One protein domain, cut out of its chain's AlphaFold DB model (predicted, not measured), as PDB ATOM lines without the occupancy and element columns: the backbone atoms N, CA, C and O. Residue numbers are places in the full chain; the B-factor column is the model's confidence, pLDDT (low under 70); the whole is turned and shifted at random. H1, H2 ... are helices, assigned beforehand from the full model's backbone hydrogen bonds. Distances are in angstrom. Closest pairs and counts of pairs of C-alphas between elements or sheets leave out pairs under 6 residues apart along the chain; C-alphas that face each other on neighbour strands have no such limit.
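What this domain is: This is residues 120 to 191 of the 191 residues of an uncharacterized protein of Hebeloma cylindrosporum h7 (UniProt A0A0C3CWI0). Two helices, H1 and the longer H2, lie side by side as a helical hairpin, and the chain then folds back over it through two very short helices, H3 and H4. The last helix, H5, leads away from the hairpin, and residues 180 to 191 stick out as an arm. The printed part has 72 residues with five named helices, H1 to H5 in that order, and no named strand; its class is all helix. It is only just compact, close to loose, with a radius of gyration of the C-alphas of 13.4 A, and elongated, spanning 42 by 24 by 17 A.

Where its parts are: H1, residues 121 to 133, begins at C-alpha 121 (14.319, 56.289, -19.989) and is 18.8 A long. H2, residues 139 to 158, is 28.2 A long and ends at C-alpha 158 (19.933, 62.171, -30.231). H3, residues 164 to 167, and H4, residues 169 to 172, follow. H5, residues 176 to 189, is 20.2 A long and ends at C-alpha 189 (44.227, 37.786, -17.666).

How they stand to each other: H1 and H2 touch, closest at the C-alphas of Leu 124 and Ile 152, 6.6 A, at a shallow tilt of 16 degrees, opposite ways. H1 touches H4 with residues 128 to 132 alone, closest at the C-alphas of Val 128 and Lys 172, 6.5 A. H2 is close to but not clearly touching H3, the closest C-alphas, of Val 153 and Val 167, being 7.4 A apart. H1 and H5 are close but not clearly touching, about perpendicular at 78 degrees; their closest C-alphas, of Ser 132 and Pro 176, are 7.2 A apart. H2 and H5 are apart. In H1, H2 and H5 every O i to N i+4 pair is within hydrogen-bond range; H3 and H4 are too short for such a pair, and in each the one O i to N i+3 pair is within range.

The domain as a whole: The farthest C-alphas, of Lys 159 and Leu 191, are 42.6 A apart. The printed part has no cut, and its four links are tight. Residue 191, the chain's last, is under 70 in pLDDT.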
ATOM      1  N   SER A 120      11.983  55.611 -24.249       90.69
ATOM      2  CA  SER A 120      12.031  56.459 -23.069       90.69
ATOM      3  C   SER A 120      13.076  55.934 -22.085       90.69
ATOM      4  O   SER A 120      13.503  54.782 -22.161       90.69
ATOM      5  N   LYS A 121      13.450  56.749 -21.089       90.31
ATOM      6  CA  LYS A 121      14.319  56.289 -19.989       90.31
ATOM      7  C   LYS A 121      13.752  55.079 -19.243       90.31
ATOM      8  O   LYS A 121      14.510  54.275 -18.709       90.31
ATOM      9  N   ASN A 122      12.427  54.953 -19.183       91.94
ATOM     10  CA  ASN A 122      11.789  53.806 -18.543       91.94
ATOM     11  C   ASN A 122      12.014  52.525 -19.343       91.94
ATOM     12  O   ASN A 122      12.214  51.482 -18.732       91.94
ATOM     13  N   ASP A 123      12.048  52.607 -20.674       92.56
ATOM     14  CA  ASP A 123      12.313  51.448 -21.530       92.56
ATOM     15  C   ASP A 123      13.747  50.952 -21.347       92.56
ATOM     16  O   ASP A 123      13.968  49.747 -21.262       92.56
ATOM     17  N   LEU A 124      14.708  51.870 -21.172       92.88
ATOM     18  CA  LEU A 124      16.084  51.508 -20.828       92.88
ATOM     19  C   LEU A 124      16.153  50.765 -19.487       92.88
ATOM     20  O   LEU A 124      16.732  49.684 -19.398       92.88
ATOM     21  N   LYS A 125      15.515  51.315 -18.448       93.06
ATOM     22  CA  LYS A 125      15.463  50.685 -17.120       93.06
ATOM     23  C   LYS A 125      14.759  49.333 -17.153       93.06
ATOM     24  O   LYS A 125      15.186  48.406 -16.471       93.06
ATOM     25  N   LEU A 126      13.690  49.214 -17.937       94.38
ATOM     26  CA  LEU A 126      12.955  47.968 -18.105       94.38
ATOM     27  C   LEU A 126      13.811  46.920 -18.817       94.38
ATOM     28  O   LEU A 126      13.834  45.772 -18.379       94.38
ATOM     29  N   LEU A 127      14.535  47.316 -19.868       94.69
ATOM     30  CA  LEU A 127      15.457  46.441 -20.586       94.69
ATOM     31  C   LEU A 127      16.540  45.906 -19.642       94.69
ATOM     32  O   LEU A 127      16.715  44.696 -19.561       94.69
ATOM     33  N   VAL A 128      17.195  46.795 -18.891       94.06
ATOM     34  CA  VAL A 128      18.232  46.463 -17.896       94.06
ATOM     35  C   VAL A 128      17.686  45.551 -16.795       94.06
ATOM     36  O   VAL A 128      18.291  44.538 -16.453       94.06
ATOM     37  N   SER A 129      16.511  45.870 -16.252       94.12
ATOM     38  CA  SER A 129      15.863  45.055 -15.221       94.12
ATOM     39  C   SER A 129      15.533  43.655 -15.741       94.12
ATOM     40  O   SER A 129      15.895  42.661 -15.117       94.12
ATOM     41  N   ARG A 130      14.927  43.554 -16.930       94.44
ATOM     42  CA  ARG A 130      14.592  42.272 -17.563       94.44
ATOM     43  C   ARG A 130      15.837  41.438 -17.847       94.44
ATOM     44  O   ARG A 130      15.830  40.237 -17.598       94.44
ATOM     45  N   SER A 131      16.884  42.059 -18.379       92.50
ATOM     46  CA  SER A 131      18.108  41.361 -18.758       92.50
ATOM     47  C   SER A 131      18.903  40.895 -17.537       92.50
ATOM     48  O   SER A 131      19.438  39.794 -17.553       92.50
ATOM     49  N   SER A 132      18.901  41.662 -16.442       93.56
ATOM     50  CA  SER A 132      19.583  41.268 -15.199       93.56
ATOM     51  C   SER A 132      18.971  40.031 -14.530       93.56
ATOM     52  O   SER A 132      19.664  39.314 -13.813       93.56
ATOM     53  N   GLN A 133      17.685  39.755 -14.780       92.69
ATOM     54  CA  GLN A 133      16.979  38.588 -14.238       92.69
ATOM     55  C   GLN A 133      17.248  37.306 -15.026       92.69
ATOM     56  O   GLN A 133      17.104  36.215 -14.478       92.69
ATOM     57  N   VAL A 134      17.611  37.418 -16.308       90.56
ATOM     58  CA  VAL A 134      17.790  36.265 -17.193       90.56
ATOM     59  C   VAL A 134      19.283  36.036 -17.437       90.56
ATOM     60  O   VAL A 134      19.948  36.907 -17.998       90.56
ATOM     61  N   PRO A 135      19.837  34.874 -17.060       87.44
ATOM     62  CA  PRO A 135      21.228  34.560 -17.351       87.44
ATOM     63  C   PRO A 135      21.493  34.531 -18.864       87.44
ATOM     64  O   PRO A 135      20.900  33.741 -19.598       87.44
ATOM     65  N   MET A 136      22.418  35.374 -19.327       88.12
ATOM     66  CA  MET A 136      22.898  35.383 -20.713       88.12
ATOM     67  C   MET A 136      23.956  34.291 -20.884       88.12
ATOM     68  O   MET A 136      25.137  34.528 -20.652       88.12
ATOM     69  N   MET A 137      23.519  33.078 -21.219       86.62
ATOM     70  CA  MET A 137      24.420  31.930 -21.403       86.62
ATOM     71  C   MET A 137      25.004  31.862 -22.820       86.62
ATOM     72  O   MET A 137      26.127  31.398 -23.001       86.62
ATOM     73  N   ASP A 138      24.269  32.382 -23.804       90.00
ATOM     74  CA  ASP A 138      24.650  32.330 -25.213       90.00
ATOM     75  C   ASP A 138      25.087  33.697 -25.739       90.00
ATOM     76  O   ASP A 138      24.545  34.745 -25.370       90.00
ATOM     77  N   GLN A 139      26.006  33.679 -26.708       91.12
ATOM     78  CA  GLN A 139      26.446  34.881 -27.418       91.12
ATOM     79  C   GLN A 139      25.285  35.599 -28.122       91.12
ATOM     80  O   GLN A 139      25.274  36.826 -28.198       91.12
ATOM     81  N   VAL A 140      24.292  34.848 -28.610       93.56
ATOM     82  CA  VAL A 140      23.101  35.410 -29.263       93.56
ATOM     83  C   VAL A 140      22.302  36.270 -28.284       93.56
ATOM     84  O   VAL A 140      21.992  37.413 -28.598       93.56
ATOM     85  N   MET A 141      22.065  35.772 -27.067       91.69
ATOM     86  CA  MET A 141      21.319  36.490 -26.024       91.69
ATOM     87  C   MET A 141      22.023  37.792 -25.618       91.69
ATOM     88  O   MET A 141      21.381  38.830 -25.446       91.69
ATOM     89  N   LEU A 142      23.355  37.754 -25.509       92.06
ATOM     90  CA  LEU A 142      24.160  38.945 -25.244       92.06
ATOM     91  C   LEU A 142      24.090  39.944 -26.409       92.06
ATOM     92  O   LEU A 142      23.960  41.149 -26.188       92.06
ATOM     93  N   GLY A 143      24.149  39.446 -27.645       94.50
ATOM     94  CA  GLY A 143      24.029  40.255 -28.853       94.50
ATOM     95  C   GLY A 143      22.677  40.961 -28.955       94.50
ATOM     96  O   GLY A 143      22.637  42.167 -29.197       94.50
ATOM     97  N   GLU A 144      21.578  40.248 -28.704       94.69
ATOM     98  CA  GLU A 144      20.220  40.808 -28.701       94.69
ATOM     99  C   GLU A 144      20.054  41.904 -27.645       94.69
ATOM    100  O   GLU A 144      19.502  42.976 -27.927       94.69
ATOM    101  N   TYR A 145      20.572  41.669 -26.435       94.81
ATOM    102  CA  TYR A 145      20.579  42.672 -25.376       94.81
ATOM    103  C   TYR A 145      21.369  43.915 -25.792       94.81
ATOM    104  O   TYR A 145      20.862  45.032 -25.683       94.81
ATOM    105  N   TYR A 146      22.582  43.728 -26.314       94.19
ATOM    106  CA  TYR A 146      23.447  44.826 -26.735       94.19
ATOM    107  C   TYR A 146      22.819  45.655 -27.860       94.19
ATOM    108  O   TYR A 146      22.756  46.879 -27.758       94.19
ATOM    109  N   GLN A 147      22.283  45.013 -28.901       95.12
ATOM    110  CA  GLN A 147      21.608  45.709 -29.999       95.12
ATOM    111  C   GLN A 147      20.401  46.511 -29.506       95.12
ATOM    112  O   GLN A 147      20.224  47.668 -29.896       95.12
ATOM    113  N   SER A 148      19.597  45.924 -28.615       94.75
ATOM    114  CA  SER A 148      18.443  46.597 -28.012       94.75
ATOM    115  C   SER A 148      18.878  47.800 -27.175       94.75
ATOM    116  O   SER A 148      18.310  48.884 -27.299       94.75
ATOM    117  N   PHE A 149      19.922  47.635 -26.362       94.69
ATOM    118  CA  PHE A 149      20.476  48.692 -25.525       94.69
ATOM    119  C   PHE A 149      20.999  49.858 -26.369       94.69
ATOM    120  O   PHE A 149      20.591  50.996 -26.152       94.69
ATOM    121  N   ILE A 150      21.827  49.581 -27.380       93.75
ATOM    122  CA  ILE A 150      22.375  50.604 -28.281       93.75
ATOM    123  C   ILE A 150      21.263  51.314 -29.055       93.75
ATOM    124  O   ILE A 150      21.294  52.537 -29.172       93.75
ATOM    125  N   SER A 151      20.242  50.591 -29.517       94.12
ATOM    126  CA  SER A 151      19.103  51.196 -30.224       94.12
ATOM    127  C   SER A 151      18.344  52.197 -29.345       94.12
ATOM    128  O   SER A 151      17.930  53.255 -29.817       94.12
ATOM    129  N   ILE A 152      18.180  51.885 -28.056       93.38
ATOM    130  CA  ILE A 152      17.525  52.777 -27.092       93.38
ATOM    131  C   ILE A 152      18.433  53.958 -26.742       93.38
ATOM    132  O   ILE A 152      17.975  55.099 -26.743       93.38
ATOM    133  N   VAL A 153      19.709  53.703 -26.442       93.00
ATOM    134  CA  VAL A 153      20.655  54.743 -26.016       93.00
ATOM    135  C   VAL A 153      20.900  55.756 -27.125       93.00
ATOM    136  O   VAL A 153      20.736  56.941 -26.869       93.00
ATOM    137  N   THR A 154      21.176  55.317 -28.354       92.12
ATOM    138  CA  THR A 154      21.389  56.222 -29.501       92.12
ATOM    139  C   THR A 154      20.178  57.130 -29.735       92.12
ATOM    140  O   THR A 154      20.318  58.345 -29.847       92.12
ATOM    141  N   PHE A 155      18.960  56.577 -29.672       92.00
ATOM    142  CA  PHE A 155      17.731  57.368 -29.764       92.00
ATOM    143  C   PHE A 155      17.587  58.404 -28.633       92.00
ATOM    144  O   PHE A 155      17.082  59.509 -28.851       92.00
ATOM    145  N   LEU A 156      17.980  58.053 -27.405       91.56
ATOM    146  CA  LEU A 156      17.898  58.955 -26.254       91.56
ATOM    147  C   LEU A 156      19.018  60.007 -26.251       91.56
ATOM    148  O   LEU A 156      18.783  61.125 -25.784       91.56
ATOM    149  N   GLU A 157      20.195  59.681 -26.783       91.56
ATOM    150  CA  GLU A 157      21.317  60.601 -26.992       91.56
ATOM    151  C   GLU A 157      20.983  61.657 -28.046       91.56
ATOM    152  O   GLU A 157      21.135  62.850 -27.773       91.56
ATOM    153  N   ASP A 158      20.407  61.253 -29.184       90.44
ATOM    154  CA  ASP A 158      19.933  62.171 -30.231       90.44
ATOM    155  C   ASP A 158      18.929  63.192 -29.678       90.44
ATOM    156  O   ASP A 158      18.900  64.366 -30.061       90.44
ATOM    157  N   LYS A 159      18.119  62.756 -28.710       89.38
ATOM    158  CA  LYS A 159      17.137  63.592 -28.009       89.38
ATOM    159  C   LYS A 159      17.694  64.344 -26.805       89.38
ATOM    160  O   LYS A 159      16.932  65.064 -26.156       89.38
ATOM    161  N   LYS A 160      18.984  64.184 -26.489       89.62
ATOM    162  CA  LYS A 160      19.659  64.740 -25.301       89.62
ATOM    163  C   LYS A 160      18.927  64.421 -23.997       89.62
ATOM    164  O   LYS A 160      18.914  65.219 -23.062       89.62
ATOM    165  N   GLN A 161      18.264  63.269 -23.954       87.94
ATOM    166  CA  GLN A 161      17.547  62.820 -22.770       87.94
ATOM    167  C   GLN A 161      18.468  62.055 -21.828       87.94
ATOM    168  O   GLN A 161      18.204  62.071 -20.631       87.94
ATOM    169  N   ILE A 162      19.536  61.428 -22.323       89.38
ATOM    170  CA  ILE A 162      20.492  60.659 -21.521       89.38
ATOM    171  C   ILE A 162      21.829  61.379 -21.367       89.38
ATOM    172  O   ILE A 162      22.287  62.061 -22.283       89.38
ATOM    173  N   TYR A 163      22.449  61.213 -20.198       86.06
ATOM    174  CA  TYR A 163      23.828  61.631 -19.951       86.06
ATOM    175  C   TYR A 163      24.801  60.454 -20.122       86.06
ATOM    176  O   TYR A 163      24.425  59.317 -19.841       86.06
ATOM    177  N   PRO A 164      26.083  60.698 -20.456       81.06
ATOM    178  CA  PRO A 164      27.090  59.637 -20.569       81.06
ATOM    179  C   PRO A 164      27.232  58.786 -19.297       81.06
ATOM    180  O   PRO A 164      27.520  57.595 -19.360       81.06
ATOM    181  N   SER A 165      26.980  59.378 -18.124       79.56
ATOM    182  CA  SER A 165      26.969  58.660 -16.846       79.56
ATOM    183  C   SER A 165      25.864  57.604 -16.758       79.56
ATOM    184  O   SER A 165      26.057  56.578 -16.113       79.56
ATOM    185  N   GLU A 166      24.728  57.813 -17.426       80.69
ATOM    186  CA  GLU A 166      23.610  56.864 -17.469       80.69
ATOM    187  C   GLU A 166      23.900  55.693 -18.424       80.69
ATOM    188  O   GLU A 166      23.334  54.621 -18.255       80.69
ATOM    189  N   VAL A 167      24.846  55.829 -19.361       83.19
ATOM    190  CA  VAL A 167      25.264  54.726 -20.251       83.19
ATOM    191  C   VAL A 167      25.995  53.620 -19.479       83.19
ATOM    192  O   VAL A 167      25.901  52.448 -19.837       83.19
ATOM    193  N   SER A 168      26.634  53.956 -18.351       84.25
ATOM    194  CA  SER A 168      27.232  52.965 -17.436       84.25
ATOM    195  C   SER A 168      26.217  51.960 -16.873       84.25
ATOM    196  O   SER A 168      26.590  50.886 -16.399       84.25
ATOM    197  N   GLU A 169      24.921  52.272 -16.969       84.06
ATOM    198  CA  GLU A 169      23.823  51.384 -16.601       84.06
ATOM    199  C   GLU A 169      23.763  50.115 -17.469       84.06
ATOM    200  O   GLU A 169      23.151  49.135 -17.049       84.06
ATOM    201  N   TYR A 170      24.478  50.090 -18.603       86.56
ATOM    202  CA  TYR A 170      24.725  48.898 -19.418       86.56
ATOM    203  C   TYR A 170      25.166  47.693 -18.582       86.56
ATOM    204  O   TYR A 170      24.543  46.635 -18.628       86.56
ATOM    205  N   PHE A 171      26.197  47.868 -17.750       86.31
ATOM    206  CA  PHE A 171      26.736  46.767 -16.955       86.31
ATOM    207  C   PHE A 171      25.706  46.254 -15.947       86.31
ATOM    208  O   PHE A 171      25.597  45.058 -15.724       86.31
ATOM    209  N   LYS A 172      24.838  47.114 -15.400       90.38
ATOM    210  CA  LYS A 172      23.794  46.669 -14.459       90.38
ATOM    211  C   LYS A 172      22.790  45.695 -15.085       90.38
ATOM    212  O   LYS A 172      22.087  45.011 -14.348       90.38
ATOM    213  N   GLY A 173      22.694  45.655 -16.415       90.88
ATOM    214  CA  GLY A 173      21.802  44.747 -17.127       90.88
ATOM    215  C   GLY A 173      22.338  43.328 -17.256       90.88
ATOM    216  O   GLY A 173      21.595  42.452 -17.699       90.88
ATOM    217  N   PHE A 174      23.587  43.072 -16.881       92.25
ATOM    218  CA  PHE A 174      24.131  41.725 -16.867       92.25
ATOM    219  C   PHE A 174      23.651  40.945 -15.648       92.25
ATOM    220  O   PHE A 174      23.527  41.464 -14.536       92.25
ATOM    221  N   HIS A 175      23.405  39.656 -15.862       93.06
ATOM    222  CA  HIS A 175      23.055  38.747 -14.783       93.06
ATOM    223  C   HIS A 175      24.230  38.625 -13.791       93.06
ATOM    224  O   HIS A 175      25.379  38.507 -14.227       93.06
ATOM    225  N   PRO A 176      23.988  38.588 -12.467       90.81
ATOM    226  CA  PRO A 176      25.050  38.566 -11.457       90.81
ATOM    227  C   PRO A 176      26.052  37.420 -11.638       90.81
ATOM    228  O   PRO A 176      27.244  37.610 -11.432       90.81
ATOM    229  N   GLN A 177      25.600  36.245 -12.079       90.06
ATOM    230  CA  GLN A 177      26.498  35.121 -12.375       90.06
ATOM    231  C   GLN A 177      27.450  35.421 -13.542       90.06
ATOM    232  O   GLN A 177      28.632  35.108 -13.464       90.06
ATOM    233  N   PHE A 178      26.942  36.047 -14.606       89.44
ATOM    234  CA  PHE A 178      27.751  36.424 -15.764       89.44
ATOM    235  C   PHE A 178      28.755  37.523 -15.394       89.44
ATOM    236  O   PHE A 178      29.904  37.492 -15.818       89.44
ATOM    237  N   HIS A 179      28.350  38.446 -14.517       89.88
ATOM    238  CA  HIS A 179      29.255  39.433 -13.936       89.88
ATOM    239  C   HIS A 179      30.429  38.815 -13.189       89.88
ATOM    240  O   HIS A 179      31.562  39.217 -13.432       89.88
ATOM    241  N   GLN A 180      30.174  37.848 -12.307       90.94
ATOM    242  CA  GLN A 180      31.249  37.178 -11.574       90.94
ATOM    243  C   GLN A 180      32.210  36.476 -12.537       90.94
ATOM    244  O   GLN A 180      33.413  36.660 -12.438       90.94
ATOM    245  N   GLN A 181      31.684  35.782 -13.551       90.19
ATOM    246  CA  GLN A 181      32.517  35.131 -14.567       90.19
ATOM    247  C   GLN A 181      33.400  36.114 -15.346       90.19
ATOM    248  O   GLN A 181      34.554  35.801 -15.628       90.19
ATOM    249  N   LEU A 182      32.875  37.294 -15.697       88.81
ATOM    250  CA  LEU A 182      33.660  38.343 -16.349       88.81
ATOM    251  C   LEU A 182      34.766  38.874 -15.437       88.81
ATOM    252  O   LEU A 182      35.884  39.063 -15.905       88.81
ATOM    253  N   ILE A 183      34.465  39.107 -14.157       91.00
ATOM    254  CA  ILE A 183      35.448  39.577 -13.176       91.00
ATOM    255  C   ILE A 183      36.549  38.528 -13.001       91.00
ATOM    256  O   ILE A 183      37.713  38.851 -13.213       91.00
ATOM    257  N   ASP A 184      36.185  37.268 -12.747       93.19
ATOM    258  CA  ASP A 184      37.133  36.156 -12.609       93.19
ATOM    259  C   ASP A 184      38.033  36.018 -13.846       93.19
ATOM    260  O   ASP A 184      39.220  35.707 -13.747       93.19
ATOM    261  N   GLN A 185      37.467  36.222 -15.039       91.62
ATOM    262  CA  GLN A 185      38.231  36.154 -16.277       91.62
ATOM    263  C   GLN A 185      39.198  37.328 -16.418       91.62
ATOM    264  O   GLN A 185      40.350  37.116 -16.779       91.62
ATOM    265  N   LEU A 186      38.754  38.550 -16.120       91.44
ATOM    266  CA  LEU A 186      39.614  39.732 -16.157       91.44
ATOM    267  C   LEU A 186      40.754  39.631 -15.139       91.44
ATOM    268  O   LEU A 186      41.878  40.000 -15.460       91.44
ATOM    269  N   GLU A 187      40.485  39.099 -13.947       93.25
ATOM    270  CA  GLU A 187      41.504  38.848 -12.925       93.25
ATOM    271  C   GLU A 187      42.533  37.813 -13.387       93.25
ATOM    272  O   GLU A 187      43.726  38.008 -13.171       93.25
ATOM    273  N   ARG A 188      42.095  36.746 -14.071       92.94
ATOM    274  CA  ARG A 188      43.002  35.740 -14.644       92.94
ATOM    275  C   ARG A 188      43.914  36.285 -15.737       92.94
ATOM    276  O   ARG A 188      45.042  35.831 -15.828       92.94
ATOM    277  N   GLU A 189      43.435  37.206 -16.567       89.12
ATOM    278  CA  GLU A 189      44.227  37.786 -17.666       89.12
ATOM    279  C   GLU A 189      45.180  38.898 -17.191       89.12
ATOM    280  O   GLU A 189      46.149  39.222 -17.873       89.12
ATOM    281  N   HIS A 190      44.902  39.515 -16.037       76.19
ATOM    282  CA  HIS A 190      45.749  40.553 -15.440       76.19
ATOM    283  C   HIS A 190      46.832  40.016 -14.482       76.19
ATOM    284  O   HIS A 190      47.620  40.818 -13.966       76.19
ATOM    285  N   LEU A 191      46.870  38.698 -14.251       53.31
ATOM    286  CA  LEU A 191      47.885  37.960 -13.486       53.31
ATOM    287  C   LEU A 191      48.881  37.267 -14.424       53.31
ATOM    288  O   LEU A 191      50.088  37.291 -14.089       53.31
TER     289      LEU A 191